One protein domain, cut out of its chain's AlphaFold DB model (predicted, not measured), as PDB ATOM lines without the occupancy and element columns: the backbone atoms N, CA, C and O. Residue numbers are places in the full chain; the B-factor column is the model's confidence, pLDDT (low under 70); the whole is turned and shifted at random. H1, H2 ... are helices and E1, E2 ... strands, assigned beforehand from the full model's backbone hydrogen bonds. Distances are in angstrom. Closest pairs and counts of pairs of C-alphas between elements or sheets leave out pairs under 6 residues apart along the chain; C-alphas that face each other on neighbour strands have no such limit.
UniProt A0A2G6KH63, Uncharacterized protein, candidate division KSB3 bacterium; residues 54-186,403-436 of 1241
ATOM      1  N   MET A  54     -16.880   2.949  28.901       65.44
ATOM      2  CA  MET A  54     -17.433   2.243  30.055       65.44
ATOM      3  C   MET A  54     -18.965   2.223  30.029       65.44
ATOM      4  O   MET A  54     -19.562   1.271  30.523       65.44
ATOM      5  N   ILE A  55     -19.605   3.259  29.470       68.12
ATOM      6  CA  ILE A  55     -21.066   3.414  29.435       68.12
ATOM      7  C   ILE A  55     -21.476   4.047  28.093       68.12
ATOM      8  O   ILE A  55     -20.964   5.102  27.729       68.12
ATOM      9  N   ASN A  56     -22.436   3.433  27.389       66.75
ATOM     10  CA  ASN A  56     -22.907   3.876  26.063       66.75
ATOM     11  C   ASN A  56     -24.151   4.798  26.101       66.75
ATOM     12  O   ASN A  56     -24.689   5.154  25.052       66.75
ATOM     13  N   TYR A  57     -24.635   5.168  27.291       69.69
ATOM     14  CA  TYR A  57     -25.782   6.061  27.499       69.69
ATOM     15  C   TYR A  57     -25.547   7.007  28.687       69.69
ATOM     16  O   TYR A  57     -24.794   6.681  29.603       69.69
ATOM     17  N   ILE A  58     -26.222   8.159  28.695       76.44
ATOM     18  CA  ILE A  58     -26.303   9.059  29.860       76.44
ATOM     19  C   ILE A  58     -27.716   8.940  30.437       76.44
ATOM     20  O   ILE A  58     -28.679   8.895  29.670       76.44
ATOM     21  N   PHE A  59     -27.864   8.888  31.765       75.12
ATOM     22  CA  PHE A  59     -29.162   8.666  32.408       75.12
ATOM     23  C   PHE A  59     -29.502   9.663  33.526       75.12
ATOM     24  O   PHE A  59     -28.640  10.195  34.225       75.12
ATOM     25  N   GLY A  60     -30.802   9.887  33.720       75.38
ATOM     26  CA  GLY A  60     -31.362  10.672  34.814       75.38
ATOM     27  C   GLY A  60     -30.931  12.138  34.790       75.38
ATOM     28  O   GLY A  60     -31.042  12.832  33.782       75.38
ATOM     29  N   ASP A  61     -30.456  12.630  35.937       81.56
ATOM     30  CA  ASP A  61     -30.049  14.030  36.082       81.56
ATOM     31  C   ASP A  61     -28.851  14.388  35.188       81.56
ATOM     32  O   ASP A  61     -28.772  15.526  34.724       81.56
ATOM     33  N   GLU A  62     -27.956  13.435  34.915       87.00
ATOM     34  CA  GLU A  62     -26.744  13.658  34.119       87.00
ATOM     35  C   GLU A  62     -27.065  14.141  32.708       87.00
ATOM     36  O   GLU A  62     -26.463  15.102  32.230       87.00
ATOM     37  N   ALA A  63     -28.067  13.527  32.074       88.94
ATOM     38  CA  ALA A  63     -28.480  13.858  30.717       88.94
ATOM     39  C   ALA A  63     -28.949  15.315  30.628       88.94
ATOM     40  O   ALA A  63     -28.570  16.049  29.721       88.94
ATOM     41  N   VAL A  64     -29.716  15.766  31.623       91.69
ATOM     42  CA  VAL A  64     -30.223  17.142  31.664       91.69
ATOM     43  C   VAL A  64     -29.102  18.145  31.878       91.69
ATOM     44  O   VAL A  64     -29.033  19.132  31.154       91.69
ATOM     45  N   TYR A  65     -28.214  17.908  32.848       93.69
ATOM     46  CA  TYR A  65     -27.101  18.826  33.102       93.69
ATOM     47  C   TYR A  65     -26.119  18.883  31.935       93.69
ATOM     48  O   TYR A  65     -25.597  19.961  31.646       93.69
ATOM     49  N   TYR A  66     -25.911  17.756  31.249       92.75
ATOM     50  CA  TYR A  66     -25.118  17.696  30.031       92.75
ATOM     51  C   TYR A  66     -25.699  18.588  28.935       92.75
ATOM     52  O   TYR A  66     -25.035  19.513  28.469       92.75
ATOM     53  N   MET A  67     -26.964  18.356  28.581       93.81
ATOM     54  CA  MET A  67     -27.632  19.069  27.494       93.81
ATOM     55  C   MET A  67     -27.818  20.557  27.813       93.81
ATOM     56  O   MET A  67     -27.573  21.403  26.960       93.81
ATOM     57  N   MET A  68     -28.131  20.909  29.066       94.31
ATOM     58  CA  MET A  68     -28.152  22.308  29.513       94.31
ATOM     59  C   MET A  68     -26.785  22.984  29.359       94.31
ATOM     60  O   MET A  68     -26.710  24.141  28.956       94.31
ATOM     61  N   ALA A  69     -25.693  22.291  29.698       95.00
ATOM     62  CA  ALA A  69     -24.352  22.846  29.553       95.00
ATOM     63  C   ALA A  69     -23.960  23.009  28.077       95.00
ATOM     64  O   ALA A  69     -23.279  23.978  27.751       95.00
ATOM     65  N   GLN A  70     -24.413  22.115  27.189       94.38
ATOM     66  CA  GLN A  70     -24.257  22.267  25.738       94.38
ATOM     67  C   GLN A  70     -25.030  23.476  25.206       94.38
ATOM     68  O   GLN A  70     -24.448  24.294  24.499       94.38
ATOM     69  N   SER A  71     -26.301  23.624  25.584       93.56
ATOM     70  CA  SER A  71     -27.130  24.774  25.195       93.56
ATOM     71  C   SER A  71     -26.492  26.093  25.661       93.56
ATOM     72  O   SER A  71     -26.306  27.001  24.854       93.56
ATOM     73  N   PHE A  72     -25.948  26.175  26.883       93.56
ATOM     74  CA  PHE A  72     -25.151  27.346  27.281       93.56
ATOM     75  C   PHE A  72     -23.844  27.520  26.505       93.56
ATOM     76  O   PHE A  72     -23.469  28.649  26.203       93.56
ATOM     77  N   ALA A  73     -23.114  26.437  26.240       93.94
ATOM     78  CA  ALA A  73     -21.815  26.501  25.576       93.94
ATOM     79  C   ALA A  73     -21.928  26.961  24.115       93.94
ATOM     80  O   ALA A  73     -21.039  27.664  23.633       93.94
ATOM     81  N   TYR A  74     -23.002  26.564  23.430       91.81
ATOM     82  CA  TYR A  74     -23.137  26.725  21.984       91.81
ATOM     83  C   TYR A  74     -24.252  27.693  21.562       91.81
ATOM     84  O   TYR A  74     -24.068  28.389  20.566       91.81
ATOM     85  N   ASP A  75     -25.358  27.787  22.312       92.12
ATOM     86  CA  ASP A  75     -26.532  28.607  21.953       92.12
ATOM     87  C   ASP A  75     -26.769  29.808  22.885       92.12
ATOM     88  O   ASP A  75     -27.478  30.742  22.514       92.12
ATOM     89  N   LEU A  76     -26.140  29.829  24.068       90.38
ATOM     90  CA  LEU A  76     -26.311  30.862  25.104       90.38
ATOM     91  C   LEU A  76     -27.761  31.002  25.611       90.38
ATOM     92  O   LEU A  76     -28.160  32.075  26.072       90.38
ATOM     93  N   ASP A  77     -28.536  29.918  25.573       89.94
ATOM     94  CA  ASP A  77     -29.917  29.865  26.047       89.94
ATOM     95  C   ASP A  77     -30.177  28.662  26.980       89.94
ATOM     96  O   ASP A  77     -29.254  28.106  27.577       89.94
ATOM     97  N   LEU A  78     -31.457  28.352  27.207       88.94
ATOM     98  CA  LEU A  78     -31.948  27.188  27.960       88.94
ATOM     99  C   LEU A  78     -33.145  26.524  27.251       88.94
ATOM    100  O   LEU A  78     -33.877  25.737  27.867       88.94
ATOM    101  N   GLU A  79     -33.399  26.902  25.997       90.81
ATOM    102  CA  GLU A  79     -34.514  26.386  25.205       90.81
ATOM    103  C   GLU A  79     -34.125  24.999  24.687       90.81
ATOM    104  O   GLU A  79     -33.095  24.833  24.049       90.81
ATOM    105  N   TYR A  80     -34.936  23.986  24.985       92.00
ATOM    106  CA  TYR A  80     -34.729  22.643  24.457       92.00
ATOM    107  C   TYR A  80     -35.185  22.614  23.001       92.00
ATOM    108  O   TYR A  80     -36.371  22.806  22.711       92.00
ATOM    109  N   THR A  81     -34.255  22.333  22.090       90.31
ATOM    110  CA  THR A  81     -34.524  22.240  20.650       90.31
ATOM    111  C   THR A  81     -34.017  20.927  20.062       90.31
ATOM    112  O   THR A  81     -33.251  20.187  20.677       90.31
ATOM    113  N   GLN A  82     -34.405  20.632  18.818       88.75
ATOM    114  CA  GLN A  82     -33.906  19.453  18.102       88.75
ATOM    115  C   GLN A  82     -32.368  19.441  17.972       88.75
ATOM    116  O   GLN A  82     -31.766  18.368  17.958       88.75
ATOM    117  N   LYS A  83     -31.722  20.619  17.938       91.00
ATOM    118  CA  LYS A  83     -30.257  20.743  17.862       91.00
ATOM    119  C   LYS A  83     -29.560  20.157  19.087       91.00
ATOM    120  O   LYS A  83     -28.505  19.548  18.940       91.00
ATOM    121  N   ASP A  84     -30.143  20.307  20.275       91.56
ATOM    122  CA  ASP A  84     -29.567  19.750  21.501       91.56
ATOM    123  C   ASP A  84     -29.518  18.229  21.444       91.56
ATOM    124  O   ASP A  84     -28.517  17.610  21.800       91.56
ATOM    125  N   LEU A  85     -30.591  17.624  20.934       88.56
ATOM    126  CA  LEU A  85     -30.664  16.184  20.759       88.56
ATOM    127  C   LEU A  85     -29.654  15.698  19.703       88.56
ATOM    128  O   LEU A  85     -29.006  14.675  19.915       88.56
ATOM    129  N   TRP A  86     -29.466  16.444  18.606       89.38
ATOM    130  CA  TRP A  86     -28.435  16.136  17.607       89.38
ATOM    131  C   TRP A  86     -27.032  16.128  18.207       89.38
ATOM    132  O   TRP A  86     -26.323  15.149  18.003       89.38
ATOM    133  N   ARG A  87     -26.663  17.133  19.011       90.50
ATOM    134  CA  ARG A  87     -25.339  17.185  19.661       90.50
ATOM    135  C   ARG A  87     -25.064  15.963  20.528       90.50
ATOM    136  O   ARG A  87     -23.960  15.435  20.506       90.50
ATOM    137  N   VAL A  88     -26.066  15.482  21.269       89.38
ATOM    138  CA  VAL A  88     -25.925  14.263  22.082       89.38
ATOM    139  C   VAL A  88     -25.579  13.054  21.204       89.38
ATOM    140  O   VAL A  88     -24.677  12.288  21.540       89.38
ATOM    141  N   TYR A  89     -26.249  12.892  20.063       87.38
ATOM    142  CA  TYR A  89     -25.963  11.789  19.141       87.38
ATOM    143  C   TYR A  89     -24.656  11.977  18.354       87.38
ATOM    144  O   TYR A  89     -23.942  10.996  18.146       87.38
ATOM    145  N   GLU A  90     -24.311  13.207  17.963       87.88
ATOM    146  CA  GLU A  90     -23.023  13.558  17.339       87.88
ATOM    147  C   GLU A  90     -21.845  13.258  18.276       87.88
ATOM    148  O   GLU A  90     -20.821  12.732  17.842       87.88
ATOM    149  N   ASP A  91     -22.025  13.479  19.581       85.56
ATOM    150  CA  ASP A  91     -21.078  13.082  20.623       85.56
ATOM    151  C   ASP A  91     -21.038  11.556  20.864       85.56
ATOM    152  O   ASP A  91     -20.375  11.086  21.790       85.56
ATOM    153  N   GLY A  92     -21.706  10.736  20.050       81.25
ATOM    154  CA  GLY A  92     -21.581   9.275  20.084       81.25
ATOM    155  C   GLY A  92     -22.426   8.573  21.151       81.25
ATOM    156  O   GLY A  92     -22.211   7.392  21.425       81.25
ATOM    157  N   TRP A  93     -23.410   9.252  21.751       84.69
ATOM    158  CA  TRP A  93     -24.363   8.634  22.681       84.69
ATOM    159  C   TRP A  93     -25.498   7.933  21.928       84.69
ATOM    160  O   TRP A  93     -26.639   8.390  21.921       84.69
ATOM    161  N   HIS A  94     -25.198   6.808  21.276       80.50
ATOM    162  CA  HIS A  94     -26.136   6.120  20.375       80.50
ATOM    163  C   HIS A  94     -27.430   5.632  21.046       80.50
ATOM    164  O   HIS A  94     -28.460   5.531  20.387       80.50
ATOM    165  N   ALA A  95     -27.398   5.356  22.351       75.44
ATOM    166  CA  ALA A  95     -28.582   4.985  23.128       75.44
ATOM    167  C   ALA A  95     -29.426   6.197  23.591       75.44
ATOM    168  O   ALA A  95     -30.479   6.014  24.206       75.44
ATOM    169  N   GLY A  96     -28.983   7.422  23.289       80.06
ATOM    170  CA  GLY A  96     -29.678   8.671  23.590       80.06
ATOM    171  C   GLY A  96     -29.644   9.091  25.070       80.06
ATOM    172  O   GLY A  96     -29.192   8.336  25.938       80.06
ATOM    173  N   PRO A  97     -30.117  10.314  25.379       88.12
ATOM    174  CA  PRO A  97     -30.148  10.853  26.737       88.12
ATOM    175  C   PRO A  97     -31.363  10.321  27.512       88.12
ATOM    176  O   PRO A  97     -32.482  10.763  27.301       88.12
ATOM    177  N   GLN A  98     -31.193   9.378  28.435       85.88
ATOM    178  CA  GLN A  98     -32.326   8.797  29.167       85.88
ATOM    179  C   GLN A  98     -32.731   9.665  30.369       85.88
ATOM    180  O   GLN A  98     -31.888  10.043  31.175       85.88
ATOM    181  N   GLY A  99     -34.026   9.950  30.546       84.75
ATOM    182  CA  GLY A  99     -34.545  10.663  31.723       84.75
ATOM    183  C   GLY A  99     -34.437  12.189  31.658       84.75
ATOM    184  O   GLY A  99     -34.214  12.839  32.681       84.75
ATOM    185  N   VAL A 100     -34.620  12.785  30.475       89.75
ATOM    186  CA  VAL A 100     -34.513  14.242  30.284       89.75
ATOM    187  C   VAL A 100     -35.717  14.957  30.895       89.75
ATOM    188  O   VAL A 100     -36.860  14.708  30.521       89.75
ATOM    189  N   PHE A 101     -35.462  15.862  31.840       90.31
ATOM    190  CA  PHE A 101     -36.474  16.668  32.519       90.31
ATOM    191  C   PHE A 101     -36.718  17.992  31.799       90.31
ATOM    192  O   PHE A 101     -35.885  18.901  31.838       90.31
ATOM    193  N   LEU A 102     -37.921  18.151  31.258       90.62
ATOM    194  CA  LEU A 102     -38.331  19.307  30.470       90.62
ATOM    195  C   LEU A 102     -39.591  19.945  31.059       90.62
ATOM    196  O   LEU A 102     -40.391  19.287  31.725       90.62
ATOM    197  N   THR A 103     -39.773  21.232  30.802       88.94
ATOM    198  CA  THR A 103     -41.012  21.960  31.070       88.94
ATOM    199  C   THR A 103     -41.478  22.650  29.801       88.94
ATOM    200  O   THR A 103     -40.673  23.244  29.089       88.94
ATOM    201  N   GLN A 104     -42.775  22.582  29.516       86.69
ATOM    202  CA  GLN A 104     -43.370  23.298  28.392       86.69
ATOM    203  C   GLN A 104     -44.008  24.588  28.891       86.69
ATOM    204  O   GLN A 104     -44.732  24.607  29.889       86.69
ATOM    205  N   ILE A 105     -43.731  25.670  28.174       84.12
ATOM    206  CA  ILE A 105     -44.422  26.945  28.305       84.12
ATOM    207  C   ILE A 105     -45.268  27.107  27.055       84.12
ATOM    208  O   ILE A 105     -44.771  26.968  25.941       84.12
ATOM    209  N   ALA A 106     -46.548  27.378  27.254       83.12
ATOM    210  CA  ALA A 106     -47.488  27.656  26.188       83.12
ATOM    211  C   ALA A 106     -48.304  28.895  26.542       83.12
ATOM    212  O   ALA A 106     -48.492  29.215  27.727       83.12
ATOM    213  N   ASP A 107     -48.798  29.546  25.502       84.00
ATOM    214  CA  ASP A 107     -49.863  30.518  25.611       84.00
ATOM    215  C   ASP A 107     -51.205  29.775  25.584       84.00
ATOM    216  O   ASP A 107     -51.380  28.804  24.845       84.00
ATOM    217  N   PHE A 108     -52.130  30.184  26.447       83.94
ATOM    218  CA  PHE A 108     -53.419  29.529  26.638       83.94
ATOM    219  C   PHE A 108     -54.528  30.406  26.072       83.94
ATOM    220  O   PHE A 108     -54.679  31.552  26.498       83.94
ATOM    221  N   THR A 109     -55.314  29.841  25.159       86.75
ATOM    222  CA  THR A 109     -56.419  30.539  24.494       86.75
ATOM    223  C   THR A 109     -57.684  29.690  24.574       86.75
ATOM    224  O   THR A 109     -57.692  28.515  24.194       86.75
ATOM    225  N   LEU A 110     -58.770  30.273  25.085       84.62
ATOM    226  CA  LEU A 110     -60.089  29.639  25.087       84.62
ATOM    227  C   LEU A 110     -60.770  29.885  23.741       84.62
ATOM    228  O   LEU A 110     -61.046  31.030  23.396       84.62
ATOM    229  N   THR A 111     -61.055  28.816  22.997       86.44
ATOM    230  CA  THR A 111     -61.792  28.887  21.727       86.44
ATOM    231  C   THR A 111     -63.260  28.499  21.912       86.44
ATOM    232  O   THR A 111     -63.662  27.978  22.956       86.44
ATOM    233  N   ASP A 112     -64.077  28.692  20.874       84.25
ATOM    234  CA  ASP A 112     -65.452  28.172  20.849       84.25
ATOM    235  C   ASP A 112     -65.510  26.659  21.086       84.25
ATOM    236  O   ASP A 112     -66.391  26.164  21.789       84.25
ATOM    237  N   GLU A 113     -64.541  25.925  20.542       85.44
ATOM    238  CA  GLU A 113     -64.423  24.486  20.744       85.44
ATOM    239  C   GLU A 113     -64.088  24.151  22.205       85.44
ATOM    240  O   GLU A 113     -64.731  23.279  22.792       85.44
ATOM    241  N   SER A 114     -63.160  24.891  22.829       84.44
ATOM    242  CA  SER A 114     -62.838  24.756  24.256       84.44
ATOM    243  C   SER A 114     -64.077  24.933  25.135       84.44
ATOM    244  O   SER A 114     -64.348  24.106  26.005       84.44
ATOM    245  N   LEU A 115     -64.864  25.984  24.889       84.00
ATOM    246  CA  LEU A 115     -66.074  26.280  25.660       84.00
ATOM    247  C   LEU A 115     -67.176  25.234  25.431       84.00
ATOM    248  O   LEU A 115     -67.861  24.850  26.380       84.00
ATOM    249  N   GLN A 116     -67.333  24.727  24.203       83.75
ATOM    250  CA  GLN A 116     -68.260  23.629  23.911       83.75
ATOM    251  C   GLN A 116     -67.857  22.325  24.603       83.75
ATOM    252  O   GLN A 116     -68.725  21.608  25.101       83.75
ATOM    253  N   GLN A 117     -66.561  22.013  24.659       84.69
ATOM    254  CA  GLN A 117     -66.063  20.832  25.360       84.69
ATOM    255  C   GLN A 117     -66.216  20.973  26.882       84.69
ATOM    256  O   GLN A 117     -66.649  20.023  27.529       84.69
ATOM    257  N   LEU A 118     -65.987  22.165  27.446       83.62
ATOM    258  CA  LEU A 118     -66.200  22.425  28.878       83.62
ATOM    259  C   LEU A 118     -67.666  22.297  29.305       83.62
ATOM    260  O   LEU A 118     -67.919  21.817  30.402       83.62
ATOM    261  N   ARG A 119     -68.629  22.643  28.435       81.00
ATOM    262  CA  ARG A 119     -70.069  22.384  28.664       81.00
ATOM    263  C   ARG A 119     -70.425  20.894  28.695       81.00
ATOM    264  O   ARG A 119     -71.486  20.537  29.189       81.00
ATOM    265  N   ARG A 120     -69.586  20.031  28.111       79.88
ATOM    266  CA  ARG A 120     -69.781  18.571  28.106       79.88
ATOM    267  C   ARG A 120     -69.115  17.885  29.301       79.88
ATOM    268  O   ARG A 120     -69.447  16.737  29.587       79.88
ATOM    269  N   GLU A 121     -68.183  18.548  29.986       76.81
ATOM    270  CA  GLU A 121     -67.660  18.073  31.269       76.81
ATOM    271  C   GLU A 121     -68.632  18.456  32.402       76.81
ATOM    272  O   GLU A 121     -69.345  19.447  32.298       76.81
ATOM    273  N   ARG A 122     -68.685  17.678  33.496       73.25
ATOM    274  CA  ARG A 122     -69.588  17.889  34.656       73.25
ATOM    275  C   ARG A 122     -69.210  19.119  35.513       73.25
ATOM    276  O   ARG A 122     -69.180  19.040  36.740       73.25
ATOM    277  N   LEU A 123     -68.840  20.230  34.884       78.38
ATOM    278  CA  LEU A 123     -68.584  21.513  35.535       78.38
ATOM    279  C   LEU A 123     -69.917  22.239  35.792       78.38
ATOM    280  O   LEU A 123     -70.889  21.967  35.092       78.38
ATOM    281  N   PRO A 124     -69.991  23.163  36.768       80.38
ATOM    282  CA  PRO A 124     -71.186  23.983  36.963       80.38
ATOM    283  C   PRO A 124     -71.557  24.735  35.676       80.38
ATOM    284  O   PRO A 124     -70.684  25.350  35.060       80.38
ATOM    285  N   ASP A 125     -72.838  24.731  35.298       77.06
ATOM    286  CA  ASP A 125     -73.323  25.301  34.025       77.06
ATOM    287  C   ASP A 125     -72.971  26.791  33.843       77.06
ATOM    288  O   ASP A 125     -72.841  27.282  32.720       77.06
ATOM    289  N   GLU A 126     -72.750  27.518  34.942       81.06
ATOM    290  CA  GLU A 126     -72.332  28.923  34.930       81.06
ATOM    291  C   GLU A 126     -70.888  29.139  34.443       81.06
ATOM    292  O   GLU A 126     -70.561  30.221  33.946       81.06
ATOM    293  N   PHE A 127     -70.007  28.137  34.561       84.38
ATOM    294  CA  PHE A 127     -68.575  28.299  34.282       84.38
ATOM    295  C   PHE A 127     -68.309  28.614  32.803       84.38
ATOM    296  O   PHE A 127     -67.687  29.642  32.527       84.38
ATOM    297  N   PRO A 128     -68.796  27.825  31.821       79.75
ATOM    298  CA  PRO A 128     -68.563  28.124  30.408       79.75
ATOM    299  C   PRO A 128     -69.199  29.444  29.952       79.75
ATOM    300  O   PRO A 128     -68.769  30.013  28.951       79.75
ATOM    301  N   ILE A 129     -70.230  29.925  30.657       81.69
ATOM    302  CA  ILE A 129     -70.888  31.204  30.364       81.69
ATOM    303  C   ILE A 129     -69.989  32.363  30.803       81.69
ATOM    304  O   ILE A 129     -69.689  33.239  29.993       81.69
ATOM    305  N   LYS A 130     -69.505  32.342  32.052       85.44
ATOM    306  CA  LYS A 130     -68.601  33.377  32.584       85.44
ATOM    307  C   LYS A 130     -67.246  33.387  31.869       85.44
ATOM    308  O   LYS A 130     -66.727  34.453  31.549       85.44
ATOM    309  N   LEU A 131     -66.705  32.214  31.528       86.50
ATOM    310  CA  LEU A 131     -65.420  32.089  30.824       86.50
ATOM    311  C   LEU A 131     -65.436  32.596  29.379       86.50
ATOM    312  O   LEU A 131     -64.370  32.794  28.801       86.50
ATOM    313  N   ASN A 132     -66.612  32.879  28.813       83.94
ATOM    314  CA  ASN A 132     -66.714  33.519  27.504       83.94
ATOM    315  C   ASN A 132     -66.051  34.914  27.484       83.94
ATOM    316  O   ASN A 132     -65.616  35.367  26.432       83.94
ATOM    317  N   ALA A 133     -65.900  35.574  28.642       84.75
ATOM    318  CA  ALA A 133     -65.152  36.829  28.770       84.75
ATOM    319  C   ALA A 133     -63.638  36.680  28.501       84.75
ATOM    320  O   ALA A 133     -62.965  37.653  28.168       84.75
ATOM    321  N   LEU A 134     -63.102  35.464  28.633       84.81
ATOM    322  CA  LEU A 134     -61.708  35.123  28.336       84.81
ATOM    323  C   LEU A 134     -61.540  34.479  26.952       84.81
ATOM    324  O   LEU A 134     -60.438  34.049  26.608       84.81
ATOM    325  N   LYS A 135     -62.618  34.385  26.165       84.81
ATOM    326  CA  LYS A 135     -62.585  33.811  24.821       84.81
ATOM    327  C   LYS A 135     -61.639  34.613  23.923       84.81
ATOM    328  O   LYS A 135     -61.641  35.839  23.961       84.81
ATOM    329  N   ASP A 136     -60.823  33.900  23.151       83.25
ATOM    330  CA  ASP A 136     -59.811  34.426  22.223       83.25
ATOM    331  C   ASP A 136     -58.714  35.304  22.871       83.25
ATOM    332  O   ASP A 136     -57.759  35.706  22.202       83.25
ATOM    333  N   ASN A 137     -58.765  35.529  24.190       84.69
ATOM    334  CA  ASN A 137     -57.678  36.147  24.937       84.69
ATOM    335  C   ASN A 137     -56.548  35.135  25.119       84.69
ATOM    336  O   ASN A 137     -56.698  34.105  25.774       84.69
ATOM    337  N   THR A 138     -55.394  35.462  24.550       81.88
ATOM    338  CA  THR A 138     -54.184  34.651  24.670       81.88
ATOM    339  C   THR A 138     -53.455  35.019  25.960       81.88
ATOM    340  O   THR A 138     -52.914  36.120  26.088       81.88
ATOM    341  N   ILE A 139     -53.443  34.110  26.935       81.12
ATOM    342  CA  ILE A 139     -52.798  34.330  28.233       81.12
ATOM    343  C   ILE A 139     -51.530  33.487  28.332       81.12
ATOM    344  O   ILE A 139     -51.556  32.257  28.346       81.12
ATOM    345  N   ASN A 140     -50.403  34.177  28.450       74.38
ATOM    346  CA  ASN A 140     -49.093  33.577  28.650       74.38
ATOM    347  C   ASN A 140     -49.014  32.853  30.005       74.38
ATOM    348  O   ASN A 140     -49.302  33.457  31.036       74.38
ATOM    349  N   THR A 141     -48.515  31.610  30.009       70.81
ATOM    350  CA  THR A 141     -48.307  30.718  31.170       70.81
ATOM    351  C   THR A 141     -49.568  30.177  31.846       70.81
ATOM    352  O   THR A 141     -50.559  30.866  32.079       70.81
ATOM    353  N   ARG A 142     -49.462  28.919  32.290       76.75
ATOM    354  CA  ARG A 142     -50.523  28.185  32.992       76.75
ATOM    355  C   ARG A 142     -51.025  28.914  34.242       76.75
ATOM    356  O   ARG A 142     -52.224  28.946  34.482       76.75
ATOM    357  N   ALA A 143     -50.119  29.478  35.043       74.44
ATOM    358  CA  ALA A 143     -50.468  30.116  36.312       74.44
ATOM    359  C   ALA A 143     -51.278  31.407  36.112       74.44
ATOM    360  O   ALA A 143     -52.277  31.612  36.794       74.44
ATOM    361  N   ARG A 144     -50.888  32.257  35.151       79.12
ATOM    362  CA  ARG A 144     -51.641  33.483  34.841       79.12
ATOM    363  C   ARG A 144     -53.000  33.165  34.239       79.12
ATOM    364  O   ARG A 144     -53.970  33.813  34.606       79.12
ATOM    365  N   PHE A 145     -53.070  32.154  33.373       85.06
ATOM    366  CA  PHE A 145     -54.335  31.690  32.817       85.06
ATOM    367  C   PHE A 145     -55.282  31.199  33.917       85.06
ATOM    368  O   PHE A 145     -56.394  31.698  34.017       85.06
ATOM    369  N   LEU A 146     -54.828  30.305  34.803       85.12
ATOM    370  CA  LEU A 146     -55.652  29.831  35.920       85.12
ATOM    371  C   LEU A 146     -56.083  30.961  36.862       85.12
ATOM    372  O   LEU A 146     -57.233  30.973  37.282       85.12
ATOM    373  N   ASN A 147     -55.202  31.921  37.159       85.44
ATOM    374  CA  ASN A 147     -55.564  33.074  37.984       85.44
ATOM    375  C   ASN A 147     -56.623  33.950  37.301       85.44
ATOM    376  O   ASN A 147     -57.583  34.336  37.952       85.44
ATOM    377  N   ALA A 148     -56.486  34.218  35.999       85.62
ATOM    378  CA  ALA A 148     -57.479  34.975  35.237       85.62
ATOM    379  C   ALA A 148     -58.831  34.245  35.176       85.62
ATOM    380  O   ALA A 148     -59.883  34.871  35.268       85.62
ATOM    381  N   VAL A 149     -58.809  32.914  35.060       86.94
ATOM    382  CA  VAL A 149     -59.998  32.053  35.114       86.94
ATOM    383  C   VAL A 149     -60.653  32.120  36.501       86.94
ATOM    384  O   VAL A 149     -61.857  32.333  36.577       86.94
ATOM    385  N   GLU A 150     -59.892  31.990  37.593       90.06
ATOM    386  CA  GLU A 150     -60.410  32.104  38.971       90.06
ATOM    387  C   GLU A 150     -60.969  33.500  39.274       90.06
ATOM    388  O   GLU A 150     -62.009  33.618  39.921       90.06
ATOM    389  N   GLU A 151     -60.316  34.546  38.770       89.88
ATOM    390  CA  GLU A 151     -60.775  35.933  38.873       89.88
ATOM    391  C   GLU A 151     -62.084  36.144  38.099       89.88
ATOM    392  O   GLU A 151     -63.033  36.701  38.640       89.88
ATOM    393  N   THR A 152     -62.185  35.608  36.878       88.81
ATOM    394  CA  THR A 152     -63.401  35.691  36.045       88.81
ATOM    395  C   THR A 152     -64.570  34.890  36.629       88.81
ATOM    396  O   THR A 152     -65.734  35.249  36.452       88.81
ATOM    397  N   LEU A 153     -64.282  33.785  37.321       86.56
ATOM    398  CA  LEU A 153     -65.288  32.945  37.975       86.56
ATOM    399  C   LEU A 153     -65.642  33.417  39.394       86.56
ATOM    400  O   LEU A 153     -66.571  32.865  39.988       86.56
ATOM    401  N   GLU A 154     -64.908  34.395  39.937       86.31
ATOM    402  CA  GLU A 154     -65.001  34.878  41.326       86.31
ATOM    403  C   GLU A 154     -64.931  33.745  42.371       86.31
ATOM    404  O   GLU A 154     -65.432  33.854  43.488       86.31
ATOM    405  N   THR A 155     -64.320  32.617  42.000       86.44
ATOM    406  CA  THR A 155     -64.336  31.370  42.770       86.44
ATOM    407  C   THR A 155     -63.000  30.660  42.607       86.44
ATOM    408  O   THR A 155     -62.470  30.555  41.501       86.44
ATOM    409  N   ARG A 156     -62.454  30.117  43.703       84.50
ATOM    410  CA  ARG A 156     -61.277  29.241  43.623       84.50
ATOM    411  C   ARG A 156     -61.660  27.899  43.015       84.50
ATOM    412  O   ARG A 156     -62.585  27.247  43.492       84.50
ATOM    413  N   LEU A 157     -60.907  27.470  42.011       82.56
ATOM    414  CA  LEU A 157     -61.144  26.199  41.343       82.56
ATOM    415  C   LEU A 157     -60.627  25.034  42.186       82.56
ATOM    416  O   LEU A 157     -59.520  25.091  42.732       82.56
ATOM    417  N   THR A 158     -61.384  23.939  42.225       82.88
ATOM    418  CA  THR A 158     -60.874  22.663  42.741       82.88
ATOM    419  C   THR A 158     -59.817  22.080  41.784       82.88
ATOM    420  O   THR A 158     -59.798  22.427  40.595       82.88
ATOM    421  N   PRO A 159     -58.931  21.174  42.244       75.19
ATOM    422  CA  PRO A 159     -57.908  20.558  41.388       75.19
ATOM    423  C   PRO A 159     -58.483  19.890  40.128       75.19
ATOM    424  O   PRO A 159     -57.926  20.012  39.035       75.19
ATOM    425  N   GLU A 160     -59.642  19.245  40.260       77.62
ATOM    426  CA  GLU A 160     -60.363  18.591  39.164       77.62
ATOM    427  C   GLU A 160     -60.870  19.608  38.136       77.62
ATOM    428  O   GLU A 160     -60.684  19.419  36.934       77.62
ATOM    429  N   GLN A 161     -61.420  20.733  38.601       83.88
ATOM    430  CA  GLN A 161     -61.888  21.813  37.733       83.88
ATOM    431  C   GLN A 161     -60.726  22.493  36.998       83.88
ATOM    432  O   GLN A 161     -60.812  22.735  35.794       83.88
ATOM    433  N   ARG A 162     -59.595  22.737  37.677       83.81
ATOM    434  CA  ARG A 162     -58.372  23.259  37.034       83.81
ATOM    435  C   ARG A 162     -57.898  22.329  35.920       83.81
ATOM    436  O   ARG A 162     -57.509  22.794  34.850       83.81
ATOM    437  N   LYS A 163     -57.929  21.014  36.162       80.38
ATOM    438  CA  LYS A 163     -57.519  19.991  35.191       80.38
ATOM    439  C   LYS A 163     -58.456  19.945  33.983       80.38
ATOM    440  O   LYS A 163     -57.960  19.919  32.859       80.38
ATOM    441  N   ALA A 164     -59.767  19.983  34.211       81.19
ATOM    442  CA  ALA A 164     -60.794  20.045  33.172       81.19
ATOM    443  C   ALA A 164     -60.605  21.260  32.249       81.19
ATOM    444  O   ALA A 164     -60.501  21.122  31.030       81.19
ATOM    445  N   ILE A 165     -60.458  22.451  32.841       84.75
ATOM    446  CA  ILE A 165     -60.273  23.707  32.103       84.75
ATOM    447  C   ILE A 165     -58.995  23.659  31.258       84.75
ATOM    448  O   ILE A 165     -59.029  23.923  30.058       84.75
ATOM    449  N   LEU A 166     -57.871  23.246  31.845       82.69
ATOM    450  CA  LEU A 166     -56.593  23.172  31.129       82.69
ATOM    451  C   LEU A 166     -56.565  22.127  30.014       82.69
ATOM    452  O   LEU A 166     -55.866  22.326  29.025       82.69
ATOM    453  N   LYS A 167     -57.301  21.024  30.168       82.94
ATOM    454  CA  LYS A 167     -57.384  19.947  29.173       82.94
ATOM    455  C   LYS A 167     -58.053  20.408  27.878       82.94
ATOM    456  O   LYS A 167     -57.645  19.975  26.806       82.94
ATOM    457  N   HIS A 168     -59.061  21.270  27.984       84.62
ATOM    458  CA  HIS A 168     -59.852  21.732  26.841       84.62
ATOM    459  C   HIS A 168     -59.403  23.087  26.288       84.62
ATOM    460  O   HIS A 168     -59.893  23.514  25.247       84.62
ATOM    461  N   THR A 169     -58.463  23.763  26.949       85.38
ATOM    462  CA  THR A 169     -57.908  25.038  26.480       85.38
ATOM    463  C   THR A 169     -56.886  24.805  25.369       85.38
ATOM    464  O   THR A 169     -56.024  23.928  25.481       85.38
ATOM    465  N   ARG A 170     -56.945  25.604  24.298       82.75
ATOM    466  CA  ARG A 170     -55.981  25.516  23.197       82.75
ATOM    467  C   ARG A 170     -54.632  26.086  23.639       82.75
ATOM    468  O   ARG A 170     -54.573  27.167  24.221       82.75
ATOM    469  N   LYS A 171     -53.555  25.351  23.354       83.06
ATOM    470  CA  LYS A 171     -52.169  25.776  23.593       83.06
ATOM    471  C   LYS A 171     -51.563  26.316  22.294       83.06
ATOM    472  O   LYS A 171     -51.548  25.602  21.293       83.06
ATOM    473  N   GLU A 172     -51.040  27.536  22.319       76.94
ATOM    474  CA  GLU A 172     -50.342  28.193  21.203       76.94
ATOM    475  C   GLU A 172     -48.907  28.587  21.618       76.94
ATOM    476  O   GLU A 172     -48.580  28.585  22.806       76.94
ATOM    477  N   ASN A 173     -48.017  28.853  20.649       77.00
ATOM    478  CA  ASN A 173     -46.609  29.245  20.870       77.00
ATOM    479  C   ASN A 173     -45.834  28.369  21.878       77.00
ATOM    480  O   ASN A 173     -45.109  28.863  22.743       77.00
ATOM    481  N   THR A 174     -45.981  27.049  21.780       81.81
ATOM    482  CA  THR A 174     -45.363  26.113  22.724       81.81
ATOM    483  C   THR A 174     -43.837  26.109  22.600       81.81
ATOM    484  O   THR A 174     -43.301  25.672  21.581       81.81
ATOM    485  N   LYS A 175     -43.144  26.514  23.665       87.31
ATOM    486  CA  LYS A 175     -41.690  26.386  23.835       87.31
ATOM    487  C   LYS A 175     -41.358  25.395  24.941       87.31
ATOM    488  O   LYS A 175     -42.124  25.240  25.892       87.31
ATOM    489  N   ILE A 176     -40.212  24.731  24.834       89.19
ATOM    490  CA  ILE A 176     -39.767  23.720  25.797       89.19
ATOM    491  C   ILE A 176     -38.446  24.181  26.405       89.19
ATOM    492  O   ILE A 176     -37.562  24.630  25.691       89.19
ATOM    493  N   TYR A 177     -38.309  24.065  27.722       90.88
ATOM    494  CA  TYR A 177     -37.106  24.441  28.463       90.88
ATOM    495  C   TYR A 177     -36.667  23.306  29.382       90.88
ATOM    496  O   TYR A 177     -37.475  22.471  29.801       90.88
ATOM    497  N   TYR A 178     -35.393  23.294  29.760       91.25
ATOM    498  CA  TYR A 178     -34.902  22.378  30.789       91.25
ATOM    499  C   TYR A 178     -35.467  22.727  32.178       91.25
ATOM    500  O   TYR A 178     -35.586  23.894  32.548       91.25
ATOM    501  N   SER A 179     -35.806  21.709  32.979       87.69
ATOM    502  CA  SER A 179     -36.496  21.876  34.280       87.69
ATOM    503  C   SER A 179     -35.653  21.419  35.483       87.69
ATOM    504  O   SER A 179     -36.055  20.580  36.305       87.69
ATOM    505  N   LYS A 180     -34.431  21.963  35.560       89.31
ATOM    506  CA  LYS A 180     -33.452  21.800  36.650       89.31
ATOM    507  C   LYS A 180     -32.687  23.112  36.864       89.31
ATOM    508  O   LYS A 180     -32.707  23.989  36.009       89.31
ATOM    509  N   SER A 181     -31.979  23.224  37.990       90.69
ATOM    510  CA  SER A 181     -31.172  24.416  38.282       90.69
ATOM    511  C   SER A 181     -30.054  24.574  37.266       90.69
ATOM    512  O   SER A 181     -29.202  23.698  37.152       90.69
ATOM    513  N   PHE A 182     -29.990  25.720  36.599       91.88
ATOM    514  CA  PHE A 182     -28.961  25.991  35.599       91.88
ATOM    515  C   PHE A 182     -27.577  26.309  36.189       91.88
ATOM    516  O   PHE A 182     -26.595  26.325  35.454       91.88
ATOM    517  N   ALA A 183     -27.459  26.533  37.505       93.00
ATOM    518  CA  ALA A 183     -26.238  27.052  38.133       93.00
ATOM    519  C   ALA A 183     -24.985  26.191  37.877       93.00
ATOM    520  O   ALA A 183     -23.917  26.727  37.588       93.00
ATOM    521  N   TYR A 184     -25.114  24.864  37.963       95.12
ATOM    522  CA  TYR A 184     -24.005  23.946  37.685       95.12
ATOM    523  C   TYR A 184     -23.691  23.867  36.184       95.12
ATOM    524  O   TYR A 184     -22.527  23.960  35.806       95.12
ATOM    525  N   ALA A 185     -24.720  23.777  35.335       95.25
ATOM    526  CA  ALA A 185     -24.562  23.740  33.881       95.25
ATOM    527  C   ALA A 185     -23.860  25.000  33.343       95.25
ATOM    528  O   ALA A 185     -22.982  24.902  32.494       95.25
ATOM    529  N   LEU A 186     -24.175  26.170  33.908       94.12
ATOM    530  CA  LEU A 186     -23.534  27.438  33.564       94.12
ATOM    531  C   LEU A 186     -22.032  27.444  33.891       94.12
ATOM    532  O   LEU A 186     -21.233  27.957  33.115       94.12
ATOM    533  N   ARG A 403     -44.182  20.051  33.956       87.38
ATOM    534  CA  ARG A 403     -42.879  19.399  34.054       87.38
ATOM    535  C   ARG A 403     -43.007  17.905  33.793       87.38
ATOM    536  O   ARG A 403     -43.723  17.204  34.520       87.38
ATOM    537  N   ARG A 404     -42.256  17.404  32.813       89.56
ATOM    538  CA  ARG A 404     -42.262  15.996  32.397       89.56
ATOM    539  C   ARG A 404     -40.850  15.447  32.223       89.56
ATOM    540  O   ARG A 404     -39.911  16.195  31.957       89.56
ATOM    541  N   THR A 405     -40.700  14.139  32.399       90.19
ATOM    542  CA  THR A 405     -39.475  13.408  32.054       90.19
ATOM    543  C   THR A 405     -39.716  12.474  30.872       90.19
ATOM    544  O   THR A 405     -40.821  11.942  30.710       90.19
ATOM    545  N   PHE A 406     -38.684  12.294  30.053       87.75
ATOM    546  CA  PHE A 406     -38.732  11.545  28.802       87.75
ATOM    547  C   PHE A 406     -37.635  10.481  28.752       87.75
ATOM    548  O   PHE A 406     -36.491  10.730  29.137       87.75
ATOM    549  N   TYR A 407     -38.004   9.300  28.258       86.25
ATOM    550  CA  TYR A 407     -37.134   8.141  28.062       86.25
ATOM    551  C   TYR A 407     -37.390   7.578  26.670       86.25
ATOM    552  O   TYR A 407     -38.553   7.477  26.271       86.25
ATOM    553  N   TRP A 408     -36.329   7.185  25.961       82.50
ATOM    554  CA  TRP A 408     -36.335   6.575  24.617       82.50
ATOM    555  C   TRP A 408     -36.934   7.402  23.467       82.50
ATOM    556  O   TRP A 408     -36.485   7.261  22.335       82.50
ATOM    557  N   ARG A 409     -37.943   8.233  23.731       84.88
ATOM    558  CA  ARG A 409     -38.601   9.144  22.793       84.88
ATOM    559  C   ARG A 409     -38.634  10.534  23.396       84.88
ATOM    560  O   ARG A 409     -39.007  10.690  24.563       84.88
ATOM    561  N   PHE A 410     -38.304  11.533  22.594       86.81
ATOM    562  CA  PHE A 410     -38.139  12.908  23.040       86.81
ATOM    563  C   PHE A 410     -39.049  13.853  22.257       86.81
ATOM    564  O   PHE A 410     -39.449  13.557  21.127       86.81
ATOM    565  N   PRO A 411     -39.413  15.010  22.835       84.56
ATOM    566  CA  PRO A 411     -40.088  16.044  22.068       84.56
ATOM    567  C   PRO A 411     -39.271  16.388  20.813       84.56
ATOM    568  O   PRO A 411     -38.045  16.464  20.885       84.56
ATOM    569  N   PHE A 412     -39.972  16.590  19.692       79.69
ATOM    570  CA  PHE A 412     -39.431  16.767  18.335       79.69
ATOM    571  C   PHE A 412     -38.982  15.497  17.578       79.69
ATOM    572  O   PHE A 412     -38.506  15.640  16.451       79.69
ATOM    573  N   ASP A 413     -39.197  14.271  18.091       74.50
ATOM    574  CA  ASP A 413     -39.155  13.085  17.208       74.50
ATOM    575  C   ASP A 413     -40.355  13.077  16.233       74.50
ATOM    576  O   ASP A 413     -41.343  13.790  16.409       74.50
ATOM    577  N   SER A 414     -40.293  12.236  15.195       65.56
ATOM    578  CA  SER A 414     -41.226  12.208  14.052       65.56
ATOM    579  C   SER A 414     -42.710  11.959  14.383       65.56
ATOM    580  O   SER A 414     -43.567  12.155  13.517       65.56
ATOM    581  N   ALA A 415     -43.047  11.547  15.608       60.22
ATOM    582  CA  ALA A 415     -44.423  11.309  16.034       60.22
ATOM    583  C   ALA A 415     -45.075  12.576  16.617       60.22
ATOM    584  O   ALA A 415     -44.548  13.203  17.536       60.22
ATOM    585  N   ARG A 416     -46.283  12.908  16.144       53.94
ATOM    586  CA  ARG A 416     -47.140  13.912  16.794       53.94
ATOM    587  C   ARG A 416     -47.564  13.369  18.177       53.94
ATOM    588  O   ARG A 416     -47.788  12.168  18.322       53.94
ATOM    589  N   ASP A 417     -47.594  14.232  19.193       65.25
ATOM    590  CA  ASP A 417     -48.036  13.960  20.583       65.25
ATOM    591  C   ASP A 417     -47.038  13.315  21.571       65.25
ATOM    592  O   ASP A 417     -47.442  12.750  22.589       65.25
ATOM    593  N   ILE A 418     -45.722  13.409  21.350       80.19
ATOM    594  CA  ILE A 418     -44.737  12.843  22.302       80.19
ATOM    595  C   ILE A 418     -44.775  13.541  23.663       80.19
ATOM    596  O   ILE A 418     -44.660  12.869  24.685       80.19
ATOM    597  N   TRP A 419     -44.985  14.863  23.694       85.12
ATOM    598  CA  TRP A 419     -45.053  15.631  24.944       85.12
ATOM    599  C   TRP A 419     -46.072  15.045  25.925       85.12
ATOM    600  O   TRP A 419     -45.762  14.818  27.096       85.12
ATOM    601  N   GLU A 420     -47.266  14.722  25.422       82.06
ATOM    602  CA  GLU A 420     -48.359  14.193  26.236       82.06
ATOM    603  C   GLU A 420     -48.080  12.779  26.772       82.06
ATOM    604  O   GLU A 420     -48.649  12.391  27.791       82.06
ATOM    605  N   LYS A 421     -47.143  12.042  26.159       82.00
ATOM    606  CA  LYS A 421     -46.679  10.721  26.621       82.00
ATOM    607  C   LYS A 421     -45.567  10.791  27.678       82.00
ATOM    608  O   LYS A 421     -45.213   9.757  28.238       82.00
ATOM    609  N   GLY A 422     -45.011  11.974  27.955       82.62
ATOM    610  CA  GLY A 422     -43.994  12.164  28.994       82.62
ATOM    611  C   GLY A 422     -44.551  11.973  30.409       82.62
ATOM    612  O   GLY A 422     -45.700  12.322  30.687       82.62
ATOM    613  N   ILE A 423     -43.719  11.467  31.325       85.75
ATOM    614  CA  ILE A 423     -44.115  11.200  32.717       85.75
ATOM    615  C   ILE A 423     -44.133  12.522  33.491       85.75
ATOM    616  O   ILE A 423     -43.092  13.163  33.650       85.75
ATOM    617  N   ARG A 424     -45.303  12.936  33.993       83.62
ATOM    618  CA  ARG A 424     -45.458  14.158  34.801       83.62
ATOM    619  C   ARG A 424     -44.733  14.012  36.143       83.62
ATOM    620  O   ARG A 424     -44.983  13.066  36.879       83.62
ATOM    621  N   LEU A 425     -43.862  14.969  36.470       79.25
ATOM    622  CA  LEU A 425     -43.074  15.004  37.716       79.25
ATOM    623  C   LEU A 425     -43.044  16.417  38.327       79.25
ATOM    624  O   LEU A 425     -42.000  16.886  38.781       79.25
ATOM    625  N   SER A 426     -44.166  17.133  38.272       80.25
ATOM    626  CA  SER A 426     -44.293  18.441  38.924       80.25
ATOM    627  C   SER A 426     -44.500  18.291  40.433       80.25
ATOM    628  O   SER A 426     -45.185  17.371  40.872       80.25
ATOM    629  N   ASN A 427     -43.951  19.224  41.209       79.44
ATOM    630  CA  ASN A 427     -44.145  19.317  42.657       79.44
ATOM    631  C   ASN A 427     -45.353  20.181  43.056       79.44
ATOM    632  O   ASN A 427     -45.554  20.374  44.253       79.44
ATOM    633  N   ASP A 428     -46.124  20.708  42.098       76.06
ATOM    634  CA  ASP A 428     -47.282  21.582  42.376       76.06
ATOM    635  C   ASP A 428     -48.250  20.940  43.377       76.06
ATOM    636  O   ASP A 428     -48.685  21.587  44.325       76.06
ATOM    637  N   ASP A 429     -48.477  19.637  43.213       71.88
ATOM    638  CA  ASP A 429     -49.453  18.865  43.978       71.88
ATOM    639  C   ASP A 429     -48.757  17.979  45.045       71.88
ATOM    640  O   ASP A 429     -49.380  17.115  45.653       71.88
ATOM    641  N   TYR A 430     -47.448  18.165  45.310       79.50
ATOM    642  CA  TYR A 430     -46.664  17.262  46.179       79.50
ATOM    643  C   TYR A 430     -47.220  17.184  47.604       79.50
ATOM    644  O   TYR A 430     -47.375  16.089  48.138       79.50
ATOM    645  N   PHE A 431     -47.518  18.332  48.222       79.50
ATOM    646  CA  PHE A 431     -48.032  18.371  49.595       79.50
ATOM    647  C   PHE A 431     -49.457  17.826  49.726       79.50
ATOM    648  O   PHE A 431     -49.847  17.435  50.823       79.50
ATOM    649  N   GLU A 432     -50.204  17.779  48.625       76.56
ATOM    650  CA  GLU A 432     -51.592  17.318  48.587       76.56
ATOM    651  C   GLU A 432     -51.678  15.824  48.233       76.56
ATOM    652  O   GLU A 432     -52.412  15.076  48.874       76.56
ATOM    653  N   GLU A 433     -50.891  15.365  47.254       70.44
ATOM    654  CA  GLU A 433     -50.980  14.005  46.703       70.44
ATOM    655  C   GLU A 433     -49.907  13.038  47.232       70.44
ATOM    656  O   GLU A 433     -50.138  11.829  47.269       70.44
ATOM    657  N   SER A 434     -48.720  13.530  47.610       71.19
ATOM    658  CA  SER A 434     -47.528  12.688  47.850       71.19
ATOM    659  C   SER A 434     -46.897  12.833  49.238       71.19
ATOM    660  O   SER A 434     -46.187  11.930  49.688       71.19
ATOM    661  N   PHE A 435     -47.109  13.957  49.922       81.56
ATOM    662  CA  PHE A 435     -46.533  14.204  51.237       81.56
ATOM    663  C   PHE A 435     -47.217  13.347  52.301       81.56
ATOM    664  O   PHE A 435     -48.439  13.279  52.402       81.56
ATOM    665  N   TYR A 436     -46.402  12.687  53.114       82.19
ATOM    666  CA  TYR A 436     -46.851  11.736  54.117       82.19
ATOM    667  C   TYR A 436     -45.964  11.853  55.343       82.19
ATOM    668  O   TYR A 436     -44.745  11.823  55.214       82.19
TER     669      TYR A 436
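What this domain is: This is residues 54 to 186 and 403 to 436 of the 1241 residues of an uncharacterized protein of candidate division KSB3 bacterium (UniProt A0A2G6KH63). Two helical lobes are joined by a long, strongly twisted ribbon of strands E1 and E3: H1, H2 and H7 gather at one end, H3 to H6 at the other. Short E4 pairs beside the first end of E1 and short E2 beside its last, and a tail, residues 430 to 436 with H8, sticks out free. The printed part has 167 residues, with eight named helices and four named strands; along the chain come H1 and H2, then E1, then H3 and H4, then E2, then H5 and H6, then E3, then H7, then E4 and last H8; the class is mixed, helices and strands, and the sheet is branched, with the antiparallel neighbour pairs E1 and E2, E1 and E3, and E1 and E4. The whole is only just loose, close to compact, with a radius of gyration of the C-alphas of 18.8 A, and elongated, spanning 61 by 38 by 27 A.

Where its parts are: Find C-alpha 61 at (-30.049, 14.030, 36.082); from there H1 runs 20.2 A to residue 74. H2 follows at residues 82 to 90, then E1, residues 100 to 109, 27.9 A long. Next come H3, 112 to 118, H4, 126 to 134, E2, 138 to 140, H5, 142 to 153, 16.3 A long, and H6, 159 to 168, 14.7 A long. E3, residues 170 to 178, covers 22.6 A and bends by 70 degrees at residue 173; H7, 183 to 186, follows. After the cut, look for E4 at residues 403 to 406 and H8 at 430 to 434, ending at C-alpha 434, (-47.528, 12.688, 47.850).

How they stand to each other: Begin at E1: E2 and E4 lie on one side of it, E3 on the other side. Look for N 105 and O 175 of E3 at 2.8 A, N 108 and O 139 of E2 at 2.9 A, and N 102 and O 404 of E4 at 2.9 A. H1 stands at the sheet's level, height 0.3 A, on a local plane fitted to just 6 C-alphas; its closest C-alpha pair with E1 is Val 64 and Val 100, 5.4 A. With residues 67 to 71 alone H1 touches H2, about perpendicular at 74 degrees, closest C-alphas Met 67 and Asp 84, 6.3 A. H1 touches H7, closest C-alphas Ala 69 and Ala 185, 4.4 A. At the other end H5 is on the sheet, over E2, at a height of 10.3 A. With residues 149 to 153 alone H5 touches H4, closest C-alphas Lys 130 and Leu 153, 6.3 A. H3 and H4 form a helical hairpin, closest C-alphas Leu 115 and Pro 128, 5.7 A; H3 touches H6, closest C-alphas Ser 114 and His 168, 5.0 A. Every O i to N i+4 pair is within hydrogen-bond range in H1, H2, H3, H5, H6 and H8; H4 has 2 of 5, with 5 of 6 O i to N i+3 pairs, and H7 is too short for an O i to N i+4 pair.

The domain as a whole: The C-alphas farthest apart are those of Met 54 and Glu 126, 61.2 A. Residues 187 to 402 are not printed; C-alphas 186 and 403 are 21.0 A apart across the cut. Of the links printed whole, E4 to H8 is long, with 23 residues. The mean pLDDT of the printed part is 83.7; look for values under 70 at residues 54 to 57 and 414 to 417.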